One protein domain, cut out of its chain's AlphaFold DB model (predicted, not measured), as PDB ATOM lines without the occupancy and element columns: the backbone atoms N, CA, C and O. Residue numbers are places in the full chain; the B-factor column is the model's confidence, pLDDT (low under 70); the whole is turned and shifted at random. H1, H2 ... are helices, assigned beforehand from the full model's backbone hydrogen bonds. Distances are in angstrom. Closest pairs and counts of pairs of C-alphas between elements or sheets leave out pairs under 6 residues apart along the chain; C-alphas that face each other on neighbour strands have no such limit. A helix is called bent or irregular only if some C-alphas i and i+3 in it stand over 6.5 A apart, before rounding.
ATOM      1  N   GLN A  81     -12.010  -6.524  50.588       83.62
ATOM      2  CA  GLN A  81     -10.861  -5.946  49.895       83.62
ATOM      3  C   GLN A  81      -9.730  -5.545  50.855       83.62
ATOM      4  O   GLN A  81      -8.570  -5.885  50.618       83.62
ATOM      5  N   ARG A  82     -10.048  -4.851  51.958       88.06
ATOM      6  CA  ARG A  82      -9.041  -4.410  52.934       88.06
ATOM      7  C   ARG A  82      -8.502  -5.566  53.767       88.06
ATOM      8  O   ARG A  82      -7.313  -5.582  54.072       88.06
ATOM      9  N   LEU A  83      -9.344  -6.538  54.104       86.31
ATOM     10  CA  LEU A  83      -8.934  -7.766  54.778       86.31
ATOM     11  C   LEU A  83      -7.935  -8.549  53.915       86.31
ATOM     12  O   LEU A  83      -6.857  -8.885  54.402       86.31
ATOM     13  N   ASN A  84      -8.246  -8.765  52.633       87.25
ATOM     14  CA  ASN A  84      -7.351  -9.439  51.688       87.25
ATOM     15  C   ASN A  84      -6.017  -8.688  51.541       87.25
ATOM     16  O   ASN A  84      -4.950  -9.304  51.581       87.25
ATOM     17  N   LEU A  85      -6.054  -7.353  51.462       90.56
ATOM     18  CA  LEU A  85      -4.843  -6.529  51.411       90.56
ATOM     19  C   LEU A  85      -4.027  -6.613  52.712       90.56
ATOM     20  O   LEU A  85      -2.798  -6.708  52.671       90.56
ATOM     21  N   CYS A  86      -4.694  -6.615  53.869       88.38
ATOM     22  CA  CYS A  86      -4.062  -6.786  55.176       88.38
ATOM     23  C   CYS A  86      -3.348  -8.137  55.266       88.38
ATOM     24  O   CYS A  86      -2.179  -8.206  55.645       88.38
ATOM     25  N   GLN A  87      -4.002  -9.204  54.814       86.19
ATOM     26  CA  GLN A  87      -3.410 -10.536  54.747       86.19
ATOM     27  C   GLN A  87      -2.210 -10.608  53.827       86.19
ATOM     28  O   GLN A  87      -1.158 -11.098  54.237       86.19
ATOM     29  N   LEU A  88      -2.346 -10.087  52.607       91.00
ATOM     30  CA  LEU A  88      -1.242 -10.017  51.662       91.00
ATOM     31  C   LEU A  88      -0.051  -9.285  52.292       91.00
ATOM     32  O   LEU A  88       1.079  -9.763  52.218       91.00
ATOM     33  N   THR A  89      -0.304  -8.170  52.977       90.12
ATOM     34  CA  THR A  89       0.732  -7.385  53.661       90.12
ATOM     35  C   THR A  89       1.378  -8.164  54.806       90.12
ATOM     36  O   THR A  89       2.605  -8.171  54.931       90.12
ATOM     37  N   ASN A  90       0.593  -8.874  55.617       85.31
ATOM     38  CA  ASN A  90       1.101  -9.708  56.709       85.31
ATOM     39  C   ASN A  90       2.001 -10.833  56.178       85.31
ATOM     40  O   ASN A  90       3.124 -11.017  56.659       85.31
ATOM     41  N   LEU A  91       1.538 -11.524  55.136       85.50
ATOM     42  CA  LEU A  91       2.224 -12.654  54.519       85.50
ATOM     43  C   LEU A  91       3.454 -12.242  53.701       85.50
ATOM     44  O   LEU A  91       4.322 -13.080  53.458       85.50
ATOM     45  N   THR A  92       3.573 -10.977  53.282       88.00
ATOM     46  CA  THR A  92       4.701 -10.493  52.463       88.00
ATOM     47  C   THR A  92       5.706  -9.629  53.228       88.00
ATOM     48  O   THR A  92       6.904  -9.818  53.035       88.00
ATOM     49  N   MET A  93       5.258  -8.759  54.142       79.62
ATOM     50  CA  MET A  93       6.083  -7.707  54.771       79.62
ATOM     51  C   MET A  93       6.247  -7.836  56.293       79.62
ATOM     52  O   MET A  93       6.785  -6.941  56.944       79.62
ATOM     53  N   GLY A  94       5.780  -8.927  56.905       59.47
ATOM     54  CA  GLY A  94       5.575  -8.966  58.355       59.47
ATOM     55  C   GLY A  94       5.793 -10.301  59.050       59.47
ATOM     56  O   GLY A  94       5.318 -10.451  60.176       59.47
ATOM     57  N   ARG A  95       6.498 -11.239  58.406       64.06
ATOM     58  CA  ARG A  95       6.547 -12.670  58.756       64.06
ATOM     59  C   ARG A  95       7.124 -13.024  60.132       64.06
ATOM     60  O   ARG A  95       7.158 -14.185  60.487       64.06
ATOM     61  N   THR A  96       7.528 -12.076  60.969       52.53
ATOM     62  CA  THR A  96       8.006 -12.389  62.328       52.53
ATOM     63  C   THR A  96       6.915 -12.938  63.258       52.53
ATOM     64  O   THR A  96       7.232 -13.361  64.371       52.53
ATOM     65  N   HIS A  97       5.639 -12.917  62.849       52.12
ATOM     66  CA  HIS A  97       4.502 -13.278  63.696       52.12
ATOM     67  C   HIS A  97       3.530 -14.235  62.997       52.12
ATOM     68  O   HIS A  97       3.280 -14.135  61.802       52.12
ATOM     69  N   ARG A  98       2.978 -15.165  63.786       53.59
ATOM     70  CA  ARG A  98       2.222 -16.352  63.349       53.59
ATOM     71  C   ARG A  98       0.730 -16.095  63.091       53.59
ATOM     72  O   ARG A  98      -0.023 -17.050  62.961       53.59
ATOM     73  N   ILE A  99       0.293 -14.838  63.097       53.84
ATOM     74  CA  ILE A  99      -1.130 -14.508  62.990       53.84
ATOM     75  C   ILE A  99      -1.470 -14.419  61.508       53.84
ATOM     76  O   ILE A  99      -1.307 -13.379  60.868       53.84
ATOM     77  N   THR A 100      -1.890 -15.551  60.953       55.41
ATOM     78  CA  THR A 100      -2.695 -15.567  59.740       55.41
ATOM     79  C   THR A 100      -4.153 -15.558  60.128       55.41
ATOM     80  O   THR A 100      -4.618 -16.370  60.918       55.41
ATOM     81  N   PHE A 101      -4.894 -14.639  59.529       58.75
ATOM     82  CA  PHE A 101      -6.349 -14.605  59.635       58.75
ATOM     83  C   PHE A 101      -7.024 -15.742  58.850       58.75
ATOM     84  O   PHE A 101      -8.238 -15.905  58.928       58.75
ATOM     85  N   SER A 102      -6.232 -16.509  58.099       52.25
ATOM     86  CA  SER A 102      -6.638 -17.676  57.329       52.25
ATOM     87  C   SER A 102      -6.178 -18.958  58.038       52.25
ATOM     88  O   SER A 102      -5.069 -18.980  58.589       52.25
ATOM     89  N   PRO A 103      -6.976 -20.044  58.004       46.47
ATOM     90  CA  PRO A 103      -6.450 -21.384  58.167       46.47
ATOM     91  C   PRO A 103      -5.280 -21.567  57.191       46.47
ATOM     92  O   PRO A 103      -5.308 -20.980  56.103       46.47
ATOM     93  N   PRO A 104      -4.260 -22.362  57.556       50.53
ATOM     94  CA  PRO A 104      -3.252 -22.760  56.585       50.53
ATOM     95  C   PRO A 104      -3.988 -23.328  55.377       50.53
ATOM     96  O   PRO A 104      -4.909 -24.128  55.559       50.53
ATOM     97  N   VAL A 105      -3.620 -22.876  54.175       47.84
ATOM     98  CA  VAL A 105      -4.198 -23.393  52.932       47.84
ATOM     99  C   VAL A 105      -4.020 -24.904  52.993       47.84
ATOM    100  O   VAL A 105      -2.893 -25.402  52.902       47.84
ATOM    101  N   ILE A 106      -5.118 -25.624  53.240       43.31
ATOM    102  CA  ILE A 106      -5.123 -27.079  53.189       43.31
ATOM    103  C   ILE A 106      -4.588 -27.376  51.802       43.31
ATOM    104  O   ILE A 106      -5.082 -26.816  50.820       43.31
ATOM    105  N   LYS A 107      -3.492 -28.144  51.745       44.34
ATOM    106  CA  LYS A 107      -2.906 -28.610  50.489       44.34
ATOM    107  C   LYS A 107      -4.088 -29.033  49.640       44.34
ATOM    108  O   LYS A 107      -4.793 -29.938  50.078       44.34
ATOM    109  N   ARG A 124      17.046 -36.109  45.077       84.06
ATOM    110  CA  ARG A 124      17.630 -34.820  45.467       84.06
ATOM    111  C   ARG A 124      16.675 -33.985  46.321       84.06
ATOM    112  O   ARG A 124      17.157 -33.282  47.200       84.06
ATOM    113  N   PHE A 125      15.360 -34.129  46.141       86.00
ATOM    114  CA  PHE A 125      14.321 -33.412  46.899       86.00
ATOM    115  C   PHE A 125      13.840 -34.160  48.153       86.00
ATOM    116  O   PHE A 125      12.915 -33.711  48.828       86.00
ATOM    117  N   SER A 126      14.442 -35.303  48.491       83.62
ATOM    118  CA  SER A 126      13.978 -36.160  49.596       83.62
ATOM    119  C   SER A 126      14.276 -35.618  50.997       83.62
ATOM    120  O   SER A 126      13.676 -36.074  51.970       83.62
ATOM    121  N   LYS A 127      15.211 -34.669  51.125       80.75
ATOM    122  CA  LYS A 127      15.656 -34.134  52.416       80.75
ATOM    123  C   LYS A 127      15.544 -32.615  52.438       80.75
ATOM    124  O   LYS A 127      15.989 -31.981  51.480       80.75
ATOM    125  N   PRO A 128      15.033 -32.028  53.535       81.69
ATOM    126  CA  PRO A 128      15.134 -30.594  53.724       81.69
ATOM    127  C   PRO A 128      16.609 -30.229  53.900       81.69
ATOM    128  O   PRO A 128      17.390 -31.001  54.468       81.69
ATOM    129  N   PHE A 129      16.993 -29.045  53.441       80.62
ATOM    130  CA  PHE A 129      18.303 -28.481  53.741       80.62
ATOM    131  C   PHE A 129      18.137 -27.191  54.544       80.62
ATOM    132  O   PHE A 129      17.113 -26.516  54.466       80.62
ATOM    133  N   SER A 130      19.128 -26.873  55.375       71.31
ATOM    134  CA  SER A 130      19.079 -25.720  56.274       71.31
ATOM    135  C   SER A 130      19.898 -24.573  55.686       71.31
ATOM    136  O   SER A 130      21.115 -24.714  55.558       71.31
ATOM    137  N   PRO A 131      19.285 -23.434  55.334       72.31
ATOM    138  CA  PRO A 131      20.006 -22.330  54.726       72.31
ATOM    139  C   PRO A 131      20.845 -21.605  55.785       72.31
ATOM    140  O   PRO A 131      20.511 -21.562  56.971       72.31
ATOM    141  N   ALA A 132      21.907 -20.934  55.342       72.19
ATOM    142  CA  ALA A 132      22.666 -20.036  56.212       72.19
ATOM    143  C   ALA A 132      21.859 -18.782  56.610       72.19
ATOM    144  O   ALA A 132      22.085 -18.218  57.680       72.19
ATOM    145  N   PHE A 133      20.911 -18.364  55.766       76.94
ATOM    146  CA  PHE A 133      20.061 -17.192  55.953       76.94
ATOM    147  C   PHE A 133      18.582 -17.582  55.930       76.94
ATOM    148  O   PHE A 133      18.105 -18.217  54.992       76.94
ATOM    149  N   CYS A 134      17.845 -17.186  56.964       78.19
ATOM    150  CA  CYS A 134      16.407 -17.390  57.028       78.19
ATOM    151  C   CYS A 134      15.691 -16.228  56.337       78.19
ATOM    152  O   CYS A 134      15.687 -15.109  56.853       78.19
ATOM    153  N   ARG A 135      15.035 -16.504  55.210       77.50
ATOM    154  CA  ARG A 135      14.243 -15.525  54.443       77.50
ATOM    155  C   ARG A 135      12.951 -15.122  55.159       77.50
ATOM    156  O   ARG A 135      12.475 -14.013  54.965       77.50
ATOM    157  N   HIS A 136      12.429 -15.975  56.040       74.56
ATOM    158  CA  HIS A 136      11.254 -15.670  56.862       74.56
ATOM    159  C   HIS A 136      11.544 -14.589  57.923       74.56
ATOM    160  O   HIS A 136      10.776 -13.644  58.070       74.56
ATOM    161  N   HIS A 137      12.677 -14.688  58.630       74.75
ATOM    162  CA  HIS A 137      13.064 -13.749  59.698       74.75
ATOM    163  C   HIS A 137      14.138 -12.730  59.291       74.75
ATOM    164  O   HIS A 137      14.544 -11.921  60.123       74.75
ATOM    165  N   ARG A 138      14.626 -12.787  58.047       74.94
ATOM    166  CA  ARG A 138      15.703 -11.947  57.495       74.94
ATOM    167  C   ARG A 138      16.992 -11.959  58.318       74.94
ATOM    168  O   ARG A 138      17.631 -10.927  58.511       74.94
ATOM    169  N   ARG A 139      17.377 -13.119  58.850       73.75
ATOM    170  CA  ARG A 139      18.550 -13.233  59.730       73.75
ATOM    171  C   ARG A 139      19.431 -14.422  59.362       73.75
ATOM    172  O   ARG A 139      18.895 -15.498  59.072       73.75
ATOM    173  N   PRO A 140      20.765 -14.263  59.414       71.94
ATOM    174  CA  PRO A 140      21.670 -15.400  59.364       71.94
ATOM    175  C   PRO A 140      21.491 -16.259  60.623       71.94
ATOM    176  O   PRO A 140      21.249 -15.727  61.706       71.94
ATOM    177  N   HIS A 141      21.609 -17.579  60.479       68.69
ATOM    178  CA  HIS A 141      21.571 -18.540  61.591       68.69
ATOM    179  C   HIS A 141      20.362 -18.369  62.524       68.69
ATOM    180  O   HIS A 141      20.495 -18.217  63.738       68.69
ATOM    181  N   CYS A 142      19.160 -18.377  61.950       70.12
ATOM    182  CA  CYS A 142      17.937 -18.256  62.728       70.12
ATOM    183  C   CYS A 142      17.772 -19.447  63.690       70.12
ATOM    184  O   CYS A 142      17.597 -20.583  63.261       70.12
ATOM    185  N   THR A 143      17.808 -19.181  64.998       64.69
ATOM    186  CA  THR A 143      17.614 -20.189  66.057       64.69
ATOM    187  C   THR A 143      16.158 -20.309  66.506       64.69
ATOM    188  O   THR A 143      15.876 -20.979  67.500       64.69
ATOM    189  N   HIS A 144      15.222 -19.625  65.835       63.44
ATOM    190  CA  HIS A 144      13.810 -19.718  66.186       63.44
ATOM    191  C   HIS A 144      13.295 -21.126  65.892       63.44
ATOM    192  O   HIS A 144      13.407 -21.628  64.774       63.44
ATOM    193  N   SER A 145      12.673 -21.743  66.897       55.66
ATOM    194  CA  SER A 145      12.038 -23.060  66.782       55.66
ATOM    195  C   SER A 145      10.983 -23.120  65.672       55.66
ATOM    196  O   SER A 145      10.774 -24.184  65.104       55.66
ATOM    197  N   SER A 146      10.377 -21.984  65.306       55.62
ATOM    198  CA  SER A 146       9.435 -21.860  64.184       55.62
ATOM    199  C   SER A 146      10.068 -22.010  62.797       55.62
ATOM    200  O   SER A 146       9.344 -22.285  61.852       55.62
ATOM    201  N   CYS A 147      11.390 -21.868  62.651       58.84
ATOM    202  CA  CYS A 147      12.096 -22.222  61.410       58.84
ATOM    203  C   CYS A 147      12.549 -23.680  61.379       58.84
ATOM    204  O   CYS A 147      12.872 -24.201  60.319       58.84
ATOM    205  N   LEU A 148      12.614 -24.329  62.543       53.53
ATOM    206  CA  LEU A 148      12.999 -25.736  62.662       53.53
ATOM    207  C   LEU A 148      11.795 -26.673  62.525       53.53
ATOM    208  O   LEU A 148      11.969 -27.857  62.251       53.53
ATOM    209  N   VAL A 149      10.586 -26.151  62.723       54.06
ATOM    210  CA  VAL A 149       9.334 -26.890  62.591       54.06
ATOM    211  C   VAL A 149       8.421 -26.073  61.686       54.06
ATOM    212  O   VAL A 149       8.026 -24.976  62.075       54.06
ATOM    213  N   ALA A 150       8.127 -26.601  60.496       56.97
ATOM    214  CA  ALA A 150       7.328 -26.013  59.411       56.97
ATOM    215  C   ALA A 150       5.848 -25.774  59.787       56.97
ATOM    216  O   ALA A 150       4.928 -26.246  59.132       56.97
ATOM    217  N   ASN A 151       5.609 -25.079  60.895       54.97
ATOM    218  CA  ASN A 151       4.305 -24.936  61.536       54.97
ATOM    219  C   ASN A 151       3.779 -23.495  61.441       54.97
ATOM    220  O   ASN A 151       2.928 -23.093  62.242       54.97
ATOM    221  N   GLY A 152       4.345 -22.695  60.542       59.34
ATOM    222  CA  GLY A 152       3.963 -21.312  60.305       59.34
ATOM    223  C   GLY A 152       3.574 -21.086  58.846       59.34
ATOM    224  O   GLY A 152       3.989 -21.859  57.985       59.34
ATOM    225  N   PRO A 153       2.804 -20.023  58.586       67.19
ATOM    226  CA  PRO A 153       2.348 -19.693  57.250       67.19
ATOM    227  C   PRO A 153       3.520 -19.315  56.339       67.19
ATOM    228  O   PRO A 153       4.318 -18.419  56.649       67.19
ATOM    229  N   GLY A 154       3.647 -20.038  55.228       77.81
ATOM    230  CA  GLY A 154       4.677 -19.814  54.215       77.81
ATOM    231  C   GLY A 154       4.302 -18.690  53.246       77.81
ATOM    232  O   GLY A 154       3.150 -18.274  53.157       77.81
ATOM    233  N   LEU A 155       5.264 -18.213  52.449       88.25
ATOM    234  CA  LEU A 155       4.967 -17.221  51.401       88.25
ATOM    235  C   LEU A 155       4.000 -17.764  50.331       88.25
ATOM    236  O   LEU A 155       3.289 -16.984  49.706       88.25
ATOM    237  N   ALA A 156       3.920 -19.085  50.158       88.81
ATOM    238  CA  ALA A 156       2.937 -19.714  49.279       88.81
ATOM    239  C   ALA A 156       1.483 -19.358  49.652       88.81
ATOM    240  O   ALA A 156       0.642 -19.216  48.769       88.81
ATOM    241  N   GLU A 157       1.190 -19.114  50.933       85.94
ATOM    242  CA  GLU A 157      -0.151 -18.712  51.381       85.94
ATOM    243  C   GLU A 157      -0.518 -17.283  50.953       85.94
ATOM    244  O   GLU A 157      -1.692 -16.917  50.932       85.94
ATOM    245  N   ALA A 158       0.463 -16.467  50.552       90.44
ATOM    246  CA  ALA A 158       0.202 -15.136  50.011       90.44
ATOM    247  C   ALA A 158      -0.393 -15.181  48.597       90.44
ATOM    248  O   ALA A 158      -0.934 -14.173  48.144       90.44
ATOM    249  N   ILE A 159      -0.285 -16.311  47.889       92.62
ATOM    250  CA  ILE A 159      -0.724 -16.443  46.494       92.62
ATOM    251  C   ILE A 159      -2.248 -16.245  46.375       92.62
ATOM    252  O   ILE A 159      -2.655 -15.337  45.643       92.62
ATOM    253  N   PRO A 160      -3.105 -16.971  47.125       89.56
ATOM    254  CA  PRO A 160      -4.542 -16.697  47.136       89.56
ATOM    255  C   PRO A 160      -4.886 -15.257  47.537       89.56
ATOM    256  O   PRO A 160      -5.714 -14.620  46.885       89.56
ATOM    257  N   ALA A 161      -4.228 -14.718  48.571       89.31
ATOM    258  CA  ALA A 161      -4.472 -13.353  49.044       89.31
ATOM    259  C   ALA A 161      -4.130 -12.303  47.971       89.31
ATOM    260  O   ALA A 161      -4.880 -11.344  47.771       89.31
ATOM    261  N   PHE A 162      -3.034 -12.504  47.235       94.06
ATOM    262  CA  PHE A 162      -2.632 -11.651  46.119       94.06
ATOM    263  C   PHE A 162      -3.660 -11.672  44.987       94.06
ATOM    264  O   PHE A 162      -4.055 -10.609  44.498       94.06
ATOM    265  N   LEU A 163      -4.131 -12.861  44.598       93.12
ATOM    266  CA  LEU A 163      -5.141 -13.011  43.549       93.12
ATOM    267  C   LEU A 163      -6.458 -12.342  43.951       93.12
ATOM    268  O   LEU A 163      -6.974 -11.521  43.201       93.12
ATOM    269  N   LYS A 164      -6.948 -12.572  45.169       90.00
ATOM    270  CA  LYS A 164      -8.179 -11.933  45.665       90.00
ATOM    271  C   LYS A 164      -8.093 -10.421  45.740       90.00
ATOM    272  O   LYS A 164      -9.022  -9.724  45.330       90.00
ATOM    273  N   THR A 165      -6.970  -9.915  46.246       91.56
ATOM    274  CA  THR A 165      -6.693  -8.474  46.292       91.56
ATOM    275  C   THR A 165      -6.724  -7.893  44.880       91.56
ATOM    276  O   THR A 165      -7.384  -6.885  44.635       91.56
ATOM    277  N   SER A 166      -6.085  -8.575  43.927       92.38
ATOM    278  CA  SER A 166      -6.019  -8.142  42.530       92.38
ATOM    279  C   SER A 166      -7.380  -8.197  41.831       92.38
ATOM    280  O   SER A 166      -7.743  -7.245  41.147       92.38
ATOM    281  N   ALA A 167      -8.155  -9.266  42.029       90.69
ATOM    282  CA  ALA A 167      -9.494  -9.409  41.458       90.69
ATOM    283  C   ALA A 167     -10.454  -8.358  42.027       90.69
ATOM    284  O   ALA A 167     -11.212  -7.742  41.281       90.69
ATOM    285  N   SER A 168     -10.386  -8.109  43.335       87.62
ATOM    286  CA  SER A 168     -11.174  -7.069  44.006       87.62
ATOM    287  C   SER A 168     -10.860  -5.674  43.469       87.62
ATOM    288  O   SER A 168     -11.774  -4.923  43.128       87.62
ATOM    289  N   MET A 169      -9.569  -5.353  43.340       87.56
ATOM    290  CA  MET A 169      -9.103  -4.097  42.752       87.56
ATOM    291  C   MET A 169      -9.592  -3.951  41.305       87.56
ATOM    292  O   MET A 169     -10.116  -2.903  40.934       87.56
ATOM    293  N   LEU A 170      -9.458  -5.004  40.492       86.75
ATOM    294  CA  LEU A 170      -9.878  -4.982  39.094       86.75
ATOM    295  C   LEU A 170     -11.395  -4.798  38.958       86.75
ATOM    296  O   LEU A 170     -11.826  -3.984  38.149       86.75
ATOM    297  N   ARG A 171     -12.208  -5.481  39.774       85.81
ATOM    298  CA  ARG A 171     -13.667  -5.267  39.810       85.81
ATOM    299  C   ARG A 171     -14.025  -3.835  40.158       85.81
ATOM    300  O   ARG A 171     -14.775  -3.214  39.420       85.81
ATOM    301  N   SER A 172     -13.436  -3.298  41.225       80.38
ATOM    302  CA  SER A 172     -13.687  -1.916  41.640       80.38
ATOM    303  C   SER A 172     -13.353  -0.922  40.522       80.38
ATOM    304  O   SER A 172     -14.150  -0.036  40.225       80.38
ATOM    305  N   ALA A 173     -12.232  -1.118  39.822       79.88
ATOM    306  CA  ALA A 173     -11.873  -0.288  38.677       79.88
ATOM    307  C   ALA A 173     -12.844  -0.430  37.490       79.88
ATOM    308  O   ALA A 173     -13.125   0.558  36.814       79.88
ATOM    309  N   LEU A 174     -13.357  -1.637  37.233       79.56
ATOM    310  CA  LEU A 174     -14.336  -1.896  36.172       79.56
ATOM    311  C   LEU A 174     -15.740  -1.380  36.516       79.56
ATOM    312  O   LEU A 174     -16.474  -1.007  35.605       79.56
ATOM    313  N   ASP A 175     -16.115  -1.326  37.792       77.56
ATOM    314  CA  ASP A 175     -17.400  -0.778  38.243       77.56
ATOM    315  C   ASP A 175     -17.392   0.762  38.216       77.56
ATOM    316  O   ASP A 175     -18.408   1.399  37.926       77.56
ATOM    317  N   HIS A 176     -16.230   1.383  38.449       68.38
ATOM    318  CA  HIS A 176     -16.039   2.837  38.482       68.38
ATOM    319  C   HIS A 176     -15.511   3.421  37.153       68.38
ATOM    320  O   HIS A 176     -14.591   4.237  37.155       68.38
ATOM    321  N   ASN A 177     -16.136   3.060  36.021       56.81
ATOM    322  CA  ASN A 177     -15.745   3.455  34.648       56.81
ATOM    323  C   ASN A 177     -15.542   4.972  34.386       56.81
ATOM    324  O   ASN A 177     -14.984   5.332  33.351       56.81
ATOM    325  N   ASP A 178     -15.963   5.862  35.294       55.19
ATOM    326  CA  ASP A 178     -15.927   7.323  35.118       55.19
ATOM    327  C   ASP A 178     -14.786   8.045  35.870       55.19
ATOM    328  O   ASP A 178     -14.614   9.258  35.715       55.19
ATOM    329  N   VAL A 179     -13.972   7.344  36.670       59.06
ATOM    330  CA  VAL A 179     -12.889   7.957  37.462       59.06
ATOM    331  C   VAL A 179     -11.559   7.305  37.096       59.06
ATOM    332  O   VAL A 179     -11.442   6.096  37.164       59.06
ATOM    333  N   LYS A 180     -10.589   8.131  36.669       64.75
ATOM    334  CA  LYS A 180      -9.154   7.857  36.414       64.75
ATOM    335  C   LYS A 180      -8.783   6.376  36.140       64.75
ATOM    336  O   LYS A 180      -8.814   5.573  37.063       64.75
ATOM    337  N   PRO A 181      -8.277   6.027  34.937       67.56
ATOM    338  CA  PRO A 181      -7.951   4.638  34.610       67.56
ATOM    339  C   PRO A 181      -6.983   4.042  35.640       67.56
ATOM    340  O   PRO A 181      -5.963   4.667  35.946       67.56
ATOM    341  N   LEU A 182      -7.299   2.846  36.148       74.94
ATOM    342  CA  LEU A 182      -6.438   2.117  37.078       74.94
ATOM    343  C   LEU A 182      -5.063   1.912  36.432       74.94
ATOM    344  O   LEU A 182      -4.949   1.405  35.310       74.94
ATOM    345  N   LEU A 183      -4.019   2.338  37.140       76.88
ATOM    346  CA  LEU A 183      -2.633   2.230  36.702       76.88
ATOM    347  C   LEU A 183      -1.903   1.243  37.601       76.88
ATOM    348  O   LEU A 183      -1.607   1.578  38.739       76.88
ATOM    349  N   VAL A 184      -1.509   0.086  37.073       75.88
ATOM    350  CA  VAL A 184      -0.602  -0.815  37.793       75.88
ATOM    351  C   VAL A 184       0.815  -0.564  37.310       75.88
ATOM    352  O   VAL A 184       1.134  -0.762  36.135       75.88
ATOM    353  N   ALA A 185       1.661  -0.064  38.213       69.00
ATOM    354  CA  ALA A 185       3.053   0.285  37.928       69.00
ATOM    355  C   ALA A 185       3.219   1.177  36.673       69.00
ATOM    356  O   ALA A 185       4.149   0.997  35.879       69.00
ATOM    357  N   GLY A 186       2.295   2.131  36.493       69.88
ATOM    358  CA  GLY A 186       2.272   3.098  35.389       69.88
ATOM    359  C   GLY A 186       1.607   2.611  34.097       69.88
ATOM    360  O   GLY A 186       1.556   3.373  33.132       69.88
ATOM    361  N   GLN A 187       1.087   1.380  34.052       75.62
ATOM    362  CA  GLN A 187       0.369   0.837  32.894       75.62
ATOM    363  C   GLN A 187      -1.137   0.819  33.142       75.62
ATOM    364  O   GLN A 187      -1.587   0.351  34.182       75.62
ATOM    365  N   GLN A 188      -1.908   1.303  32.167       74.38
ATOM    366  CA  GLN A 188      -3.367   1.276  32.229       74.38
ATOM    367  C   GLN A 188      -3.889  -0.153  32.125       74.38
ATOM    368  O   GLN A 188      -3.476  -0.917  31.249       74.38
ATOM    369  N   VAL A 189      -4.832  -0.480  33.002       73.62
ATOM    370  CA  VAL A 189      -5.674  -1.669  32.882       73.62
ATOM    371  C   VAL A 189      -6.617  -1.458  31.696       73.62
ATOM    372  O   VAL A 189      -7.409  -0.519  31.688       73.62
ATOM    373  N   MET A 190      -6.505  -2.292  30.661       61.50
ATOM    374  CA  MET A 190      -7.284  -2.176  29.422       61.50
ATOM    375  C   MET A 190      -8.060  -3.470  29.171       61.50
ATOM    376  O   MET A 190      -7.455  -4.533  29.074       61.50
ATOM    377  N   GLY A 191      -9.380  -3.367  28.995       58.47
ATOM    378  CA  GLY A 191     -10.173  -4.391  28.305       58.47
ATOM    379  C   GLY A 191     -10.208  -5.779  28.954       58.47
ATOM    380  O   GLY A 191     -10.056  -6.767  28.244       58.47
ATOM    381  N   GLY A 192     -10.436  -5.857  30.269       67.06
ATOM    382  CA  GLY A 192     -10.809  -7.113  30.936       67.06
ATOM    383  C   GLY A 192      -9.653  -8.000  31.408       67.06
ATOM    384  O   GLY A 192      -9.834  -9.207  31.503       67.06
ATOM    385  N   GLY A 193      -8.477  -7.431  31.698       76.56
ATOM    386  CA  GLY A 193      -7.344  -8.177  32.251       76.56
ATOM    387  C   GLY A 193      -6.281  -7.294  32.893       76.56
ATOM    388  O   GLY A 193      -6.285  -6.071  32.735       76.56
ATOM    389  N   MET A 194      -5.348  -7.925  33.606       88.00
ATOM    390  CA  MET A 194      -4.242  -7.234  34.267       88.00
ATOM    391  C   MET A 194      -3.128  -6.847  33.272       88.00
ATOM    392  O   MET A 194      -2.945  -7.501  32.245       88.00
ATOM    393  N   PRO A 195      -2.362  -5.772  33.526       88.81
ATOM    394  CA  PRO A 195      -1.277  -5.359  32.642       88.81
ATOM    395  C   PRO A 195      -0.023  -6.237  32.827       88.81
ATOM    396  O   PRO A 195       0.144  -6.854  33.879       88.81
ATOM    397  N   PRO A 196       0.913  -6.253  31.853       89.69
ATOM    398  CA  PRO A 196       2.123  -7.084  31.896       89.69
ATOM    399  C   PRO A 196       2.914  -7.006  33.208       89.69
ATOM    400  O   PRO A 196       3.288  -8.037  33.755       89.69
ATOM    401  N   ARG A 197       3.095  -5.803  33.768       90.81
ATOM    402  CA  ARG A 197       3.833  -5.627  35.030       90.81
ATOM    403  C   ARG A 197       3.201  -6.332  36.228       90.81
ATOM    404  O   ARG A 197       3.909  -6.675  37.169       90.81
ATOM    405  N   TRP A 198       1.884  -6.539  36.212       94.12
ATOM    406  CA  TRP A 198       1.220  -7.324  37.247       94.12
ATOM    407  C   TRP A 198       1.573  -8.808  37.124       94.12
ATOM    408  O   TRP A 198       1.881  -9.439  38.129       94.12
ATOM    409  N   TYR A 199       1.599  -9.346  35.899       94.19
ATOM    410  CA  TYR A 199       2.017 -10.726  35.643       94.19
ATOM    411  C   TYR A 199       3.486 -10.956  36.015       94.19
ATOM    412  O   TYR A 199       3.807 -11.993  36.591       94.19
ATOM    413  N   ASP A 200       4.359  -9.973  35.769       95.00
ATOM    414  CA  ASP A 200       5.756 -10.021  36.221       95.00
ATOM    415  C   ASP A 200       5.841 -10.119  37.758       95.00
ATOM    416  O   ASP A 200       6.520 -10.997  38.289       95.00
ATOM    417  N   LEU A 201       5.100  -9.268  38.484       96.56
ATOM    418  CA  LEU A 201       5.038  -9.310  39.951       96.56
ATOM    419  C   LEU A 201       4.448 -10.630  40.465       96.56
ATOM    420  O   LEU A 201       4.921 -11.176  41.463       96.56
ATOM    421  N   PHE A 202       3.428 -11.156  39.786       96.62
ATOM    422  CA  PHE A 202       2.829 -12.433  40.138       96.62
ATOM    423  C   PHE A 202       3.819 -13.588  39.943       96.62
ATOM    424  O   PHE A 202       3.976 -14.417  40.836       96.62
ATOM    425  N   LEU A 203       4.571 -13.609  38.837       96.69
ATOM    426  CA  LEU A 203       5.631 -14.597  38.615       96.69
ATOM    427  C   LEU A 203       6.725 -14.515  39.687       96.69
ATOM    428  O   LEU A 203       7.226 -15.546  40.150       96.69
ATOM    429  N   ASP A 204       7.094 -13.299  40.095       97.19
ATOM    430  CA  ASP A 204       8.041 -13.086  41.186       97.19
ATOM    431  C   ASP A 204       7.489 -13.623  42.512       97.19
ATOM    432  O   ASP A 204       8.224 -14.298  43.232       97.19
ATOM    433  N   LEU A 205       6.197 -13.432  42.805       97.00
ATOM    434  CA  LEU A 205       5.543 -14.025  43.975       97.00
ATOM    435  C   LEU A 205       5.646 -15.557  43.971       97.00
ATOM    436  O   LEU A 205       6.110 -16.126  44.961       97.00
ATOM    437  N   LEU A 206       5.288 -16.215  42.861       96.25
ATOM    438  CA  LEU A 206       5.403 -17.676  42.718       96.25
ATOM    439  C   LEU A 206       6.849 -18.144  42.937       96.25
ATOM    440  O   LEU A 206       7.121 -19.095  43.667       96.25
ATOM    441  N   THR A 207       7.802 -17.415  42.361       96.88
ATOM    442  CA  THR A 207       9.233 -17.729  42.457       96.88
ATOM    443  C   THR A 207       9.754 -17.594  43.879       96.88
ATOM    444  O   THR A 207      10.449 -18.480  44.380       96.88
ATOM    445  N   GLN A 208       9.430 -16.491  44.556       95.25
ATOM    446  CA  GLN A 208       9.880 -16.270  45.925       95.25
ATOM    447  C   GLN A 208       9.212 -17.248  46.894       95.25
ATOM    448  O   GLN A 208       9.888 -17.675  47.837       95.25
ATOM    449  N   ALA A 209       7.943 -17.612  46.652       93.31
ATOM    450  CA  ALA A 209       7.221 -18.641  47.392       93.31
ATOM    451  C   ALA A 209       7.927 -19.992  47.269       93.31
ATOM    452  O   ALA A 209       8.314 -20.551  48.292       93.31
ATOM    453  N   ALA A 210       8.212 -20.447  46.044       93.50
ATOM    454  CA  ALA A 210       8.919 -21.705  45.809       93.50
ATOM    455  C   ALA A 210      10.311 -21.704  46.458       93.50
ATOM    456  O   ALA A 210      10.643 -22.616  47.212       93.50
ATOM    457  N   LEU A 211      11.107 -20.643  46.269       92.75
ATOM    458  CA  LEU A 211      12.396 -20.507  46.956       92.75
ATOM    459  C   LEU A 211      12.236 -20.599  48.480       92.75
ATOM    460  O   LEU A 211      13.088 -21.169  49.156       92.75
ATOM    461  N   GLN A 212      11.179 -20.016  49.051       88.75
ATOM    462  CA  GLN A 212      11.014 -19.992  50.503       88.75
ATOM    463  C   GLN A 212      10.577 -21.350  51.033       88.75
ATOM    464  O   GLN A 212      11.093 -21.770  52.066       88.75
ATOM    465  N   SER A 213       9.705 -22.049  50.315       88.06
ATOM    466  CA  SER A 213       9.229 -23.369  50.708       88.06
ATOM    467  C   SER A 213      10.388 -24.336  50.957       88.06
ATOM    468  O   SER A 213      10.451 -24.975  52.005       88.06
ATOM    469  N   TYR A 214      11.369 -24.380  50.052       87.38
ATOM    470  CA  TYR A 214      12.530 -25.262  50.209       87.38
ATOM    471  C   TYR A 214      13.605 -24.684  51.122       87.38
ATOM    472  O   TYR A 214      14.185 -25.414  51.923       87.38
ATOM    473  N   MET A 215      13.884 -23.381  51.024       85.00
ATOM    474  CA  MET A 215      14.971 -22.796  51.804       85.00
ATOM    475  C   MET A 215      14.574 -22.537  53.252       85.00
ATOM    476  O   MET A 215      15.436 -22.554  54.099       85.00
ATOM    477  N   CYS A 216      13.326 -22.240  53.592       81.06
ATOM    478  CA  CYS A 216      12.952 -21.812  54.949       81.06
ATOM    479  C   CYS A 216      11.882 -22.684  55.582       81.06
ATOM    480  O   CYS A 216      11.957 -22.931  56.782       81.06
ATOM    481  N   ASP A 217      10.920 -23.146  54.787       79.38
ATOM    482  CA  ASP A 217       9.767 -23.876  55.310       79.38
ATOM    483  C   ASP A 217      10.024 -25.400  55.331       79.38
ATOM    484  O   ASP A 217       9.189 -26.171  55.788       79.38
ATOM    485  N   GLY A 218      11.207 -25.848  54.885       78.69
ATOM    486  CA  GLY A 218      11.646 -27.242  54.983       78.69
ATOM    487  C   GLY A 218      10.859 -28.214  54.102       78.69
ATOM    488  O   GLY A 218      10.810 -29.405  54.411       78.69
ATOM    489  N   CYS A 219      10.235 -27.726  53.026       83.75
ATOM    490  CA  CYS A 219       9.501 -28.567  52.087       83.75
ATOM    491  C   CYS A 219      10.423 -29.575  51.385       83.75
ATOM    492  O   CYS A 219      11.599 -29.313  51.118       83.75
ATOM    493  N   THR A 220       9.858 -30.736  51.065       85.62
ATOM    494  CA  THR A 220      10.501 -31.832  50.334       85.62
ATOM    495  C   THR A 220       9.596 -32.306  49.197       85.62
ATOM    496  O   THR A 220       8.409 -31.984  49.160       85.62
ATOM    497  N   GLY A 221      10.158 -33.070  48.259       88.25
ATOM    498  CA  GLY A 221       9.464 -33.507  47.043       88.25
ATOM    499  C   GLY A 221       9.277 -32.379  46.024       88.25
ATOM    500  O   GLY A 221       9.684 -31.249  46.271       88.25
ATOM    501  N   LEU A 222       8.688 -32.690  44.867       88.50
ATOM    502  CA  LEU A 222       8.397 -31.714  43.802       88.50
ATOM    503  C   LEU A 222       6.983 -31.121  43.890       88.50
ATOM    504  O   LEU A 222       6.717 -30.093  43.276       88.50
ATOM    505  N   GLU A 223       6.104 -31.730  44.686       86.50
ATOM    506  CA  GLU A 223       4.689 -31.355  44.795       86.50
ATOM    507  C   GLU A 223       4.492 -29.866  45.088       86.50
ATOM    508  O   GLU A 223       3.662 -29.208  44.474       86.50
ATOM    509  N   THR A 224       5.309 -29.294  45.976       87.56
ATOM    510  CA  THR A 224       5.211 -27.870  46.313       87.56
ATOM    511  C   THR A 224       5.526 -26.957  45.126       87.56
ATOM    512  O   THR A 224       4.886 -25.918  44.987       87.56
ATOM    513  N   VAL A 225       6.470 -27.329  44.250       90.69
ATOM    514  CA  VAL A 225       6.746 -26.568  43.017       90.69
ATOM    515  C   VAL A 225       5.519 -26.604  42.111       90.69
ATOM    516  O   VAL A 225       5.021 -25.541  41.740       90.69
ATOM    517  N   TYR A 226       4.995 -27.795  41.819       90.12
ATOM    518  CA  TYR A 226       3.828 -27.959  40.948       90.12
ATOM    519  C   TYR A 226       2.604 -27.219  41.487       90.12
ATOM    520  O   TYR A 226       1.962 -26.454  40.768       90.12
ATOM    521  N   GLN A 227       2.337 -27.350  42.787       87.69
ATOM    522  CA  GLN A 227       1.241 -26.653  43.445       87.69
ATOM    523  C   GLN A 227       1.378 -25.130  43.310       87.69
ATOM    524  O   GLN A 227       0.406 -24.457  42.967       87.69
ATOM    525  N   ILE A 228       2.565 -24.567  43.554       91.50
ATOM    526  CA  ILE A 228       2.783 -23.118  43.466       91.50
ATOM    527  C   ILE A 228       2.594 -22.625  42.029       91.50
ATOM    528  O   ILE A 228       1.873 -21.652  41.810       91.50
ATOM    529  N   PHE A 229       3.197 -23.295  41.046       92.00
ATOM    530  CA  PHE A 229       3.115 -22.863  39.649       92.00
ATOM    531  C   PHE A 229       1.759 -23.169  38.982       92.00
ATOM    532  O   PHE A 229       1.449 -22.560  37.959       92.00
ATOM    533  N   SER A 230       0.894 -23.980  39.604       88.06
ATOM    534  CA  SER A 230      -0.473 -24.244  39.116       88.06
ATOM    535  C   SER A 230      -1.428 -23.041  39.182       88.06
ATOM    536  O   SER A 230      -2.372 -22.966  38.403       88.06
ATOM    537  N   TYR A 231      -1.200 -22.056  40.065       83.06
ATOM    538  CA  TYR A 231      -2.146 -20.944  40.284       83.06
ATOM    539  C   TYR A 231      -2.371 -20.040  39.057       83.06
ATOM    540  O   TYR A 231      -3.381 -19.340  38.998       83.06
ATOM    541  N   GLY A 232      -1.450 -20.040  38.089       70.19
ATOM    542  CA  GLY A 232      -1.571 -19.298  36.829       70.19
ATOM    543  C   GLY A 232      -1.951 -20.160  35.624       70.19
ATOM    544  O   GLY A 232      -2.001 -19.639  34.508       70.19
ATOM    545  N   TYR A 233      -2.181 -21.459  35.823       71.56
ATOM    546  CA  TYR A 233      -2.606 -22.358  34.760       71.56
ATOM    547  C   TYR A 233      -4.123 -22.244  34.584       71.56
ATOM    548  O   TYR A 233      -4.878 -22.305  35.550       71.56
ATOM    549  N   VAL A 234      -4.558 -22.020  33.347       63.59
ATOM    550  CA  VAL A 234      -5.960 -22.130  32.927       63.59
ATOM    551  C   VAL A 234      -5.930 -23.227  31.880       63.59
ATOM    552  O   VAL A 234      -5.228 -23.040  30.879       63.59
ATOM    553  N   GLU A 235      -6.603 -24.346  32.124       59.69
ATOM    554  CA  GLU A 235      -6.784 -25.386  31.108       59.69
ATOM    555  C   GLU A 235      -7.401 -24.737  29.868       59.69
ATOM    556  O   GLU A 235      -8.347 -23.942  29.951       59.69
ATOM    557  N   ASP A 236      -6.776 -24.958  28.717       56.78
ATOM    558  CA  ASP A 236      -7.344 -24.476  27.473       56.78
ATOM    559  C   ASP A 236      -8.534 -25.400  27.186       56.78
ATOM    560  O   ASP A 236      -8.338 -26.583  26.971       56.78
ATOM    561  N   TRP A 258     -11.098 -18.397  52.040       53.09
ATOM    562  CA  TRP A 258      -9.682 -18.405  51.675       53.09
ATOM    563  C   TRP A 258      -9.351 -18.990  50.296       53.09
ATOM    564  O   TRP A 258      -8.320 -18.604  49.737       53.09
ATOM    565  N   ASN A 259     -10.283 -19.669  49.623       69.81
ATOM    566  CA  ASN A 259     -10.103 -20.151  48.247       69.81
ATOM    567  C   ASN A 259     -10.366 -19.073  47.183       69.81
ATOM    568  O   ASN A 259     -11.233 -18.214  47.341       69.81
ATOM    569  N   VAL A 260      -9.583 -19.076  46.097       73.44
ATOM    570  CA  VAL A 260      -9.780 -18.164  44.954       73.44
ATOM    571  C   VAL A 260     -10.999 -18.635  44.167       73.44
ATOM    572  O   VAL A 260     -11.018 -19.769  43.695       73.44
ATOM    573  N   LYS A 261     -12.006 -17.769  44.019       79.69
ATOM    574  CA  LYS A 261     -13.226 -18.092  43.268       79.69
ATOM    575  C   LYS A 261     -12.885 -18.305  41.791       79.69
ATOM    576  O   LYS A 261     -12.067 -17.563  41.246       79.69
ATOM    577  N   ALA A 262     -13.566 -19.228  41.112       77.06
ATOM    578  CA  ALA A 262     -13.382 -19.435  39.670       77.06
ATOM    579  C   ALA A 262     -13.560 -18.124  38.876       77.06
ATOM    580  O   ALA A 262     -12.756 -17.787  38.010       77.06
ATOM    581  N   ALA A 263     -14.541 -17.302  39.264       80.00
ATOM    582  CA  ALA A 263     -14.761 -15.983  38.674       80.00
ATOM    583  C   ALA A 263     -13.584 -15.001  38.871       80.00
ATOM    584  O   ALA A 263     -13.342 -14.169  38.000       80.00
ATOM    585  N   ASP A 264     -12.858 -15.064  39.997       85.25
ATOM    586  CA  ASP A 264     -11.641 -14.262  40.220       85.25
ATOM    587  C   ASP A 264     -10.531 -14.712  39.265       85.25
ATOM    588  O   ASP A 264      -9.822 -13.885  38.693       85.25
ATOM    589  N   HIS A 265     -10.392 -16.026  39.085       83.88
ATOM    590  CA  HIS A 265      -9.369 -16.620  38.231       83.88
ATOM    591  C   HIS A 265      -9.578 -16.241  36.761       83.88
ATOM    592  O   HIS A 265      -8.689 -15.641  36.156       83.88
ATOM    593  N   HIS A 266     -10.782 -16.443  36.220       83.75
ATOM    594  CA  HIS A 266     -11.100 -16.057  34.839       83.75
ATOM    595  C   HIS A 266     -10.951 -14.551  34.580       83.75
ATOM    596  O   HIS A 266     -10.563 -14.149  33.483       83.75
ATOM    597  N   LEU A 267     -11.225 -13.715  35.587       86.94
ATOM    598  CA  LEU A 267     -11.054 -12.265  35.492       86.94
ATOM    599  C   LEU A 267      -9.573 -11.857  35.391       86.94
ATOM    600  O   LEU A 267      -9.234 -10.918  34.670       86.94
ATOM    601  N   LEU A 268      -8.688 -12.534  36.124       89.50
ATOM    602  CA  LEU A 268      -7.257 -12.212  36.165       89.50
ATOM    603  C   LEU A 268      -6.455 -12.864  35.035       89.50
ATOM    604  O   LEU A 268      -5.411 -12.338  34.637       89.50
ATOM    605  N   PHE A 269      -6.946 -13.977  34.495       88.75
ATOM    606  CA  PHE A 269      -6.261 -14.773  33.479       88.75
ATOM    607  C   PHE A 269      -7.076 -14.894  32.179       88.75
ATOM    608  O   PHE A 269      -7.364 -16.003  31.725       88.75
ATOM    609  N   PRO A 270      -7.443 -13.771  31.529       87.62
ATOM    610  CA  PRO A 270      -8.182 -13.818  30.275       87.62
ATOM    611  C   PRO A 270      -7.314 -14.388  29.144       87.62
ATOM    612  O   PRO A 270      -6.097 -14.173  29.101       87.62
ATOM    613  N   LYS A 271      -7.953 -15.040  28.162       85.69
ATOM    614  CA  LYS A 271      -7.316 -15.609  26.957       85.69
ATOM    615  C   LYS A 271      -6.762 -14.507  26.031       85.69
ATOM    616  O   LYS A 271      -7.337 -14.168  24.999       85.69
ATOM    617  N   THR A 272      -5.636 -13.908  26.413       85.00
ATOM    618  CA  THR A 272      -4.964 -12.814  25.692       85.00
ATOM    619  C   THR A 272      -3.536 -13.190  25.306       85.00
ATOM    620  O   THR A 272      -2.924 -14.084  25.887       85.00
ATOM    621  N   ARG A 273      -2.941 -12.450  24.358       86.94
ATOM    622  CA  ARG A 273      -1.520 -12.618  24.002       86.94
ATOM    623  C   ARG A 273      -0.593 -12.446  25.210       86.94
ATOM    624  O   ARG A 273       0.391 -13.169  25.322       86.94
ATOM    625  N   THR A 274      -0.886 -11.485  26.086       87.12
ATOM    626  CA  THR A 274      -0.108 -11.253  27.313       87.12
ATOM    627  C   THR A 274      -0.166 -12.477  28.219       87.12
ATOM    628  O   THR A 274       0.876 -12.927  28.685       87.12
ATOM    629  N   MET A 275      -1.354 -13.064  28.384       86.88
ATOM    630  CA  MET A 275      -1.532 -14.279  29.175       86.88
ATOM    631  C   MET A 275      -0.774 -15.472  28.585       86.88
ATOM    632  O   MET A 275      -0.098 -16.186  29.314       86.88
ATOM    633  N   TYR A 276      -0.807 -15.661  27.263       87.31
ATOM    634  CA  TYR A 276      -0.029 -16.717  26.606       87.31
ATOM    635  C   TYR A 276       1.481 -16.585  26.874       87.31
ATOM    636  O   TYR A 276       2.157 -17.563  27.196       87.31
ATOM    637  N   LEU A 277       2.021 -15.364  26.782       90.69
ATOM    638  CA  LEU A 277       3.430 -15.108  27.099       90.69
ATOM    639  C   LEU A 277       3.734 -15.378  28.575       90.69
ATOM    640  O   LEU A 277       4.769 -15.968  28.880       90.69
ATOM    641  N   PHE A 278       2.826 -14.993  29.470       91.81
ATOM    642  CA  PHE A 278       2.943 -15.286  30.892       91.81
ATOM    643  C   PHE A 278       2.925 -16.798  31.175       91.81
ATOM    644  O   PHE A 278       3.817 -17.274  31.873       91.81
ATOM    645  N   LYS A 279       2.011 -17.579  30.572       89.81
ATOM    646  CA  LYS A 279       1.991 -19.057  30.676       89.81
ATOM    647  C   LYS A 279       3.353 -19.655  30.304       89.81
ATOM    648  O   LYS A 279       3.910 -20.470  31.040       89.81
ATOM    649  N   LEU A 280       3.940 -19.198  29.195       91.81
ATOM    650  CA  LEU A 280       5.264 -19.657  28.769       91.81
ATOM    651  C   LEU A 280       6.352 -19.315  29.802       91.81
ATOM    652  O   LEU A 280       7.234 -20.135  30.062       91.81
ATOM    653  N   GLN A 281       6.301 -18.122  30.397       94.25
ATOM    654  CA  GLN A 281       7.242 -17.714  31.443       94.25
ATOM    655  C   GLN A 281       7.075 -18.530  32.731       94.25
ATOM    656  O   GLN A 281       8.084 -18.876  33.343       94.25
ATOM    657  N   VAL A 282       5.840 -18.863  33.119       93.50
ATOM    658  CA  VAL A 282       5.535 -19.739  34.262       93.50
ATOM    659  C   VAL A 282       6.183 -21.106  34.062       93.50
ATOM    660  O   VAL A 282       6.992 -21.501  34.896       93.50
ATOM    661  N   HIS A 283       5.958 -21.762  32.920       91.94
ATOM    662  CA  HIS A 283       6.585 -23.058  32.625       91.94
ATOM    663  C   HIS A 283       8.112 -22.988  32.552       91.94
ATOM    664  O   HIS A 283       8.815 -23.888  33.009       91.94
ATOM    665  N   GLN A 284       8.665 -21.914  31.983       94.38
ATOM    666  CA  GLN A 284      10.116 -21.718  31.979       94.38
ATOM    667  C   GLN A 284      10.665 -21.566  33.399       94.38
ATOM    668  O   GLN A 284      11.720 -22.121  33.702       94.38
ATOM    669  N   ARG A 285       9.971 -20.817  34.263       95.50
ATOM    670  CA  ARG A 285      10.366 -20.616  35.659       95.50
ATOM    671  C   ARG A 285      10.266 -21.920  36.439       95.50
ATOM    672  O   ARG A 285      11.232 -22.280  37.094       95.50
ATOM    673  N   GLU A 286       9.166 -22.647  36.308       94.31
ATOM    674  CA  GLU A 286       8.959 -23.973  36.892       94.31
ATOM    675  C   GLU A 286      10.096 -24.937  36.520       94.31
ATOM    676  O   GLU A 286      10.759 -25.494  37.399       94.31
ATOM    677  N   ARG A 287      10.427 -25.044  35.224       94.44
ATOM    678  CA  ARG A 287      11.556 -25.864  34.761       94.44
ATOM    679  C   ARG A 287      12.882 -25.464  35.394       94.44
ATOM    680  O   ARG A 287      13.682 -26.342  35.694       94.44
ATOM    681  N   GLN A 288      13.125 -24.175  35.641       95.38
ATOM    682  CA  GLN A 288      14.353 -23.738  36.311       95.38
ATOM    683  C   GLN A 288      14.476 -24.249  37.748       95.38
ATOM    684  O   GLN A 288      15.609 -24.364  38.199       95.38
ATOM    685  N   PHE A 289      13.374 -24.546  38.448       94.12
ATOM    686  CA  PHE A 289      13.410 -25.157  39.785       94.12
ATOM    687  C   PHE A 289      13.646 -26.672  39.734       94.12
ATOM    688  O   PHE A 289      14.233 -27.235  40.658       94.12
ATOM    689  N   ILE A 290      13.176 -27.335  38.676       92.69
ATOM    690  CA  ILE A 290      13.229 -28.798  38.536       92.69
ATOM    691  C   ILE A 290      14.556 -29.239  37.894       92.69
ATOM    692  O   ILE A 290      15.170 -30.229  38.299       92.69
ATOM    693  N   GLU A 291      15.043 -28.494  36.900       92.44
ATOM    694  CA  GLU A 291      16.233 -28.830  36.114       92.44
ATOM    695  C   GLU A 291      17.530 -28.428  36.825       92.44
ATOM    696  O   GLU A 291      18.216 -27.455  36.492       92.44
ATOM    697  N   ILE A 292      17.909 -29.238  37.810       89.88
ATOM    698  CA  ILE A 292      19.166 -29.074  38.539       89.88
ATOM    699  C   ILE A 292      20.350 -29.411  37.622       89.88
ATOM    700  O   ILE A 292      20.455 -30.521  37.088       89.88
ATOM    701  N   LYS A 293      21.289 -28.464  37.499       88.56
ATOM    702  CA  LYS A 293      22.531 -28.626  36.728       88.56
ATOM    703  C   LYS A 293      23.314 -29.871  37.180       88.56
ATOM    704  O   LYS A 293      23.414 -30.133  38.381       88.56
ATOM    705  N   PRO A 294      23.934 -30.619  36.252       86.88
ATOM    706  CA  PRO A 294      24.704 -31.804  36.610       86.88
ATOM    707  C   PRO A 294      25.867 -31.435  37.542       86.88
ATOM    708  O   PRO A 294      26.593 -30.471  37.297       86.88
ATOM    709  N   GLY A 295      26.037 -32.209  38.615       85.56
ATOM    710  CA  GLY A 295      27.085 -32.001  39.619       85.56
ATOM    711  C   GLY A 295      26.776 -30.945  40.687       85.56
ATOM    712  O   GLY A 295      27.589 -30.780  41.592       85.56
ATOM    713  N   TYR A 296      25.629 -30.258  40.624       89.69
ATOM    714  CA  TYR A 296      25.193 -29.337  41.677       89.69
ATOM    715  C   TYR A 296      24.397 -30.085  42.746       89.69
ATOM    716  O   TYR A 296      23.602 -30.978  42.436       89.69
ATOM    717  N   SER A 297      24.588 -29.695  44.007       90.19
ATOM    718  CA  SER A 297      23.657 -30.064  45.069       90.19
ATOM    719  C   SER A 297      22.348 -29.272  44.926       90.19
ATOM    720  O   SER A 297      22.320 -28.215  44.289       90.19
ATOM    721  N   LEU A 298      21.259 -29.764  45.528       88.62
ATOM    722  CA  LEU A 298      19.988 -29.028  45.578       88.62
ATOM    723  C   LEU A 298      20.179 -27.652  46.238       88.62
ATOM    724  O   LEU A 298      19.692 -26.644  45.737       88.62
ATOM    725  N   GLU A 299      20.949 -27.599  47.325       89.25
ATOM    726  CA  GLU A 299      21.247 -26.359  48.040       89.25
ATOM    727  C   GLU A 299      21.988 -25.350  47.148       89.25
ATOM    728  O   GLU A 299      21.615 -24.177  47.103       89.25
ATOM    729  N   ASP A 300      23.008 -25.788  46.404       90.69
ATOM    730  CA  ASP A 300      23.753 -24.905  45.496       90.69
ATOM    731  C   ASP A 300      22.872 -24.394  44.356       90.69
ATOM    732  O   ASP A 300      22.968 -23.232  43.964       90.69
ATOM    733  N   HIS A 301      21.983 -25.244  43.841       93.19
ATOM    734  CA  HIS A 301      21.023 -24.855  42.816       93.19
ATOM    735  C   HIS A 301      20.072 -23.753  43.308       93.19
ATOM    736  O   HIS A 301      19.938 -22.723  42.647       93.19
ATOM    737  N   PHE A 302      19.486 -23.912  44.498       92.19
ATOM    738  CA  PHE A 302      18.601 -22.903  45.087       92.19
ATOM    739  C   PHE A 302      19.341 -21.612  45.465       92.19
ATOM    740  O   PHE A 302      18.783 -20.529  45.304       92.19
ATOM    741  N   LYS A 303      20.616 -21.687  45.875       90.50
ATOM    742  CA  LYS A 303      21.463 -20.494  46.074       90.50
ATOM    743  C   LYS A 303      21.717 -19.730  44.775       90.50
ATOM    744  O   LYS A 303      21.766 -18.503  44.784       90.50
ATOM    745  N   GLU A 304      21.895 -20.425  43.653       93.69
ATOM    746  CA  GLU A 304      22.021 -19.767  42.347       93.69
ATOM    747  C   GLU A 304      20.696 -19.133  41.904       93.69
ATOM    748  O   GLU A 304      20.700 -18.008  41.400       93.69
ATOM    749  N   LEU A 305      19.562 -19.797  42.151       94.69
ATOM    750  CA  LEU A 305      18.238 -19.217  41.904       94.69
ATOM    751  C   LEU A 305      17.967 -17.992  42.790       94.69
ATOM    752  O   LEU A 305      17.429 -17.005  42.299       94.69
ATOM    753  N   GLU A 306      18.382 -18.001  44.058       91.94
ATOM    754  CA  GLU A 306      18.260 -16.847  44.961       91.94
ATOM    755  C   GLU A 306      19.053 -15.632  44.451       91.94
ATOM    756  O   GLU A 306      18.571 -14.500  44.517       91.94
ATOM    757  N   LYS A 307      20.248 -15.851  43.891       93.06
ATOM    758  CA  LYS A 307      21.028 -14.777  43.251       93.06
ATOM    759  C   LYS A 307      20.353 -14.252  41.988       93.06
ATOM    760  O   LYS A 307      20.426 -13.054  41.720       93.06
ATOM    761  N   LEU A 308      19.739 -15.140  41.203       95.62
ATOM    762  CA  LEU A 308      19.039 -14.780  39.970       95.62
ATOM    763  C   LEU A 308      17.731 -14.029  40.251       95.62
ATOM    764  O   LEU A 308      17.366 -13.135  39.489       95.62
ATOM    765  N   TYR A 309      17.069 -14.350  41.364       95.88
ATOM    766  CA  TYR A 309      15.801 -13.763  41.795       95.88
ATOM    767  C   TYR A 309      15.907 -13.188  43.215       95.88
ATOM    768  O   TYR A 309      15.375 -13.778  44.164       95.88
ATOM    769  N   PRO A 310      16.571 -12.029  43.389       91.81
ATOM    770  CA  PRO A 310      16.805 -11.456  44.707       91.81
ATOM    771  C   PRO A 310      15.507 -11.072  45.420       91.81
ATOM    772  O   PRO A 310      14.676 -10.338  44.880       91.81
ATOM    773  N   LEU A 311      15.391 -11.475  46.687       89.38
ATOM    774  CA  LEU A 311      14.225 -11.192  47.528       89.38
ATOM    775  C   LEU A 311      13.910  -9.689  47.634       89.38
ATOM    776  O   LEU A 311      12.752  -9.294  47.540       89.38
ATOM    777  N   ALA A 312      14.936  -8.844  47.753       89.00
ATOM    778  CA  ALA A 312      14.767  -7.397  47.903       89.00
ATOM    779  C   ALA A 312      14.041  -6.734  46.716       89.00
ATOM    780  O   ALA A 312      13.351  -5.732  46.896       89.00
ATOM    781  N   TYR A 313      14.197  -7.276  45.501       91.88
ATOM    782  CA  TYR A 313      13.516  -6.746  44.317       91.88
ATOM    783  C   TYR A 313      12.013  -7.038  44.370       91.88
ATOM    784  O   TYR A 313      11.202  -6.125  44.216       91.88
ATOM    785  N   PHE A 314      11.655  -8.291  44.664       94.06
ATOM    786  CA  PHE A 314      10.263  -8.697  44.856       94.06
ATOM    787  C   PHE A 314       9.584  -7.872  45.949       94.06
ATOM    788  O   PHE A 314       8.481  -7.372  45.749       94.06
ATOM    789  N   GLU A 315      10.244  -7.699  47.093       90.62
ATOM    790  CA  GLU A 315       9.646  -7.002  48.230       90.62
ATOM    791  C   GLU A 315       9.351  -5.541  47.928       90.62
ATOM    792  O   GLU A 315       8.273  -5.060  48.257       90.62
ATOM    793  N   ARG A 316      10.263  -4.854  47.234       91.94
ATOM    794  CA  ARG A 316      10.022  -3.481  46.788       91.94
ATOM    795  C   ARG A 316       8.799  -3.401  45.878       91.94
ATOM    796  O   ARG A 316       7.908  -2.601  46.136       91.94
ATOM    797  N   ASN A 317       8.723  -4.260  44.863       93.94
ATOM    798  CA  ASN A 317       7.606  -4.238  43.920       93.94
ATOM    799  C   ASN A 317       6.275  -4.617  44.586       93.94
ATOM    800  O   ASN A 317       5.234  -4.053  44.257       93.94
ATOM    801  N   MET A 318       6.300  -5.556  45.534       94.81
ATOM    802  CA  MET A 318       5.122  -5.935  46.310       94.81
ATOM    803  C   MET A 318       4.694  -4.809  47.263       94.81
ATOM    804  O   MET A 318       3.500  -4.563  47.403       94.81
ATOM    805  N   CYS A 319       5.636  -4.074  47.866       92.81
ATOM    806  CA  CYS A 319       5.339  -2.866  48.641       92.81
ATOM    807  C   CYS A 319       4.671  -1.794  47.784       92.81
ATOM    808  O   CYS A 319       3.626  -1.281  48.179       92.81
ATOM    809  N   ASP A 320       5.238  -1.497  46.614       92.75
ATOM    810  CA  ASP A 320       4.679  -0.514  45.684       92.75
ATOM    811  C   ASP A 320       3.258  -0.913  45.258       92.75
ATOM    812  O   ASP A 320       2.358  -0.073  45.220       92.75
ATOM    813  N   PHE A 321       3.028  -2.205  44.999       94.31
ATOM    814  CA  PHE A 321       1.702  -2.739  44.695       94.31
ATOM    815  C   PHE A 321       0.724  -2.576  45.864       94.31
ATOM    816  O   PHE A 321      -0.355  -2.022  45.676       94.31
ATOM    817  N   ILE A 322       1.092  -3.007  47.075       94.00
ATOM    818  CA  ILE A 322       0.234  -2.885  48.264       94.00
ATOM    819  C   ILE A 322      -0.099  -1.414  48.535       94.00
ATOM    820  O   ILE A 322      -1.248  -1.083  48.820       94.00
ATOM    821  N   GLN A 323       0.890  -0.525  48.427       91.88
ATOM    822  CA  GLN A 323       0.707   0.903  48.649       91.88
ATOM    823  C   GLN A 323      -0.218   1.529  47.601       91.88
ATOM    824  O   GLN A 323      -1.077   2.328  47.961       91.88
ATOM    825  N   MET A 324      -0.075   1.145  46.332       90.75
ATOM    826  CA  MET A 324      -0.976   1.560  45.256       90.75
ATOM    827  C   MET A 324      -2.419   1.126  45.546       90.75
ATOM    828  O   MET A 324      -3.311   1.966  45.533       90.75
ATOM    829  N   VAL A 325      -2.642  -0.150  45.882       90.25
ATOM    830  CA  VAL A 325      -3.987  -0.653  46.211       90.25
ATOM    831  C   VAL A 325      -4.567   0.085  47.422       90.25
ATOM    832  O   VAL A 325      -5.733   0.464  47.410       90.25
ATOM    833  N   LEU A 326      -3.760   0.326  48.461       90.06
ATOM    834  CA  LEU A 326      -4.201   1.037  49.662       90.06
ATOM    835  C   LEU A 326      -4.609   2.488  49.370       90.06
ATOM    836  O   LEU A 326      -5.544   2.984  49.987       90.06
ATOM    837  N   GLN A 327      -3.905   3.171  48.463       87.06
ATOM    838  CA  GLN A 327      -4.196   4.559  48.082       87.06
ATOM    839  C   GLN A 327      -5.502   4.706  47.300       87.06
ATOM    840  O   GLN A 327      -6.130   5.760  47.380       87.06
ATOM    841  N   ASP A 328      -5.898   3.668  46.566       83.06
ATOM    842  CA  ASP A 328      -7.162   3.642  45.832       83.06
ATOM    843  C   ASP A 328      -8.359   3.285  46.741       83.06
ATOM    844  O   ASP A 328      -9.509   3.483  46.352       83.06
ATOM    845  N   MET A 329      -8.115   2.796  47.965       84.88
ATOM    846  CA  MET A 329      -9.158   2.512  48.957       84.88
ATOM    847  C   MET A 329      -9.572   3.757  49.758       84.88
ATOM    848  O   MET A 329      -8.767   4.639  50.056       84.88
ATOM    849  N   ASP A 330     -10.828   3.782  50.210       82.81
ATOM    850  CA  ASP A 330     -11.339   4.834  51.096       82.81
ATOM    851  C   ASP A 330     -10.610   4.873  52.444       82.81
ATOM    852  O   ASP A 330     -10.457   3.857  53.111       82.81
ATOM    853  N   ILE A 331     -10.264   6.058  52.943       84.06
ATOM    854  CA  ILE A 331      -9.717   6.189  54.303       84.06
ATOM    855  C   ILE A 331     -10.794   5.780  55.339       84.06
ATOM    856  O   ILE A 331     -11.931   6.276  55.247       84.06
TER     857      ILE A 331
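AT A GLANCE: This is residues 81 to 107, 124 to 236 and 258 to 331 of the 414 residues of an uncharacterized protein of Choanephora cucurbitarum (UniProt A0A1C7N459). An elongated body of mostly aligned helices is built round H4, which runs through the middle with H3, H5, H7, H8 and H9 packed on it. H3, the longest helix, joins H1 and H9 in a three-helix bundle on the side away from H7, while H6 crosses H3 and little H2 lies out in long loops, touching no helix. You will find 214 residues printed, with nine named helices, H1 to H9 in chain order, and no named strand: the class is all helix. The whole is compact, with a radius of gyration of the C-alphas of 17.5 A, and its spans of 56 by 37 by 29 A make it only just elongated.

IN THESE COORDINATES: Find C-alpha 155 at (4.967, -17.221, 51.401); from there H3 runs 30.7 A to residue 175. It is neither bent nor irregular, but only just: C-alphas 157 and 160 are 6.4 A apart. Look next at H4, residues 196 to 215, 28.4 A; H7, residues 273 to 290, 26.3 A; and H9, residues 311 to 328, 26.1 A, ending at C-alpha 328, (-7.162, 3.642, 45.832). H1, residues 81 to 93, begins at (-10.861, -5.946, 49.895). The shorter ones are H2, 145 to 148; H5, 223 to 230; H6, 262 to 268; and H8, 298 to 308.

HOW THE PARTS SIT: Start at H3: H1 touches it at Leu 88 and Ala 161, closest C-alphas 5.3 A apart, opposite ways at a shallow tilt of 34 degrees, only just short of steep. H1 also touches H9, C-alphas 85 and 322 being closest at 7.0 A. With residues 163 to 167 alone, H3 touches H6, about perpendicular at 76 degrees; C-alphas 167 and 264 are closest, 5.4 A. H3 and H4, a helical hairpin, touch through residues 155 to 159 and 205 to 213 alone, closest at C-alphas 156 and 209, 4.8 A. H4 is the hub, touching five helices. Its closest C-alphas are 210 to Val 225 of H5, 6.0 A; 196 to Thr 274 of H7, 6.6 A; 211 to Phe 302 of H8, 6.9 A; and 204 to Phe 314 of H9, 6.1 A, at a steep tilt of 49 degrees. Each O i to N i+4 pair is within hydrogen-bond range in H1 and H4 to H9, and 14 of 17 are in H3; H2 is too short for such a pair.

THE WHOLE: The C-alphas of Asp 178 and Gly 295 are farthest apart, 58.5 A. Residues 108 to 123 and 237 to 257 are not printed, leaving gaps of 22.0 A and 25.1 A between C-alphas. The link from H3 to H4 is long, 20 residues. Mean pLDDT of the printed part is 81.5; 42 residues are under 70, among them 94 to 107 and 143 to 153.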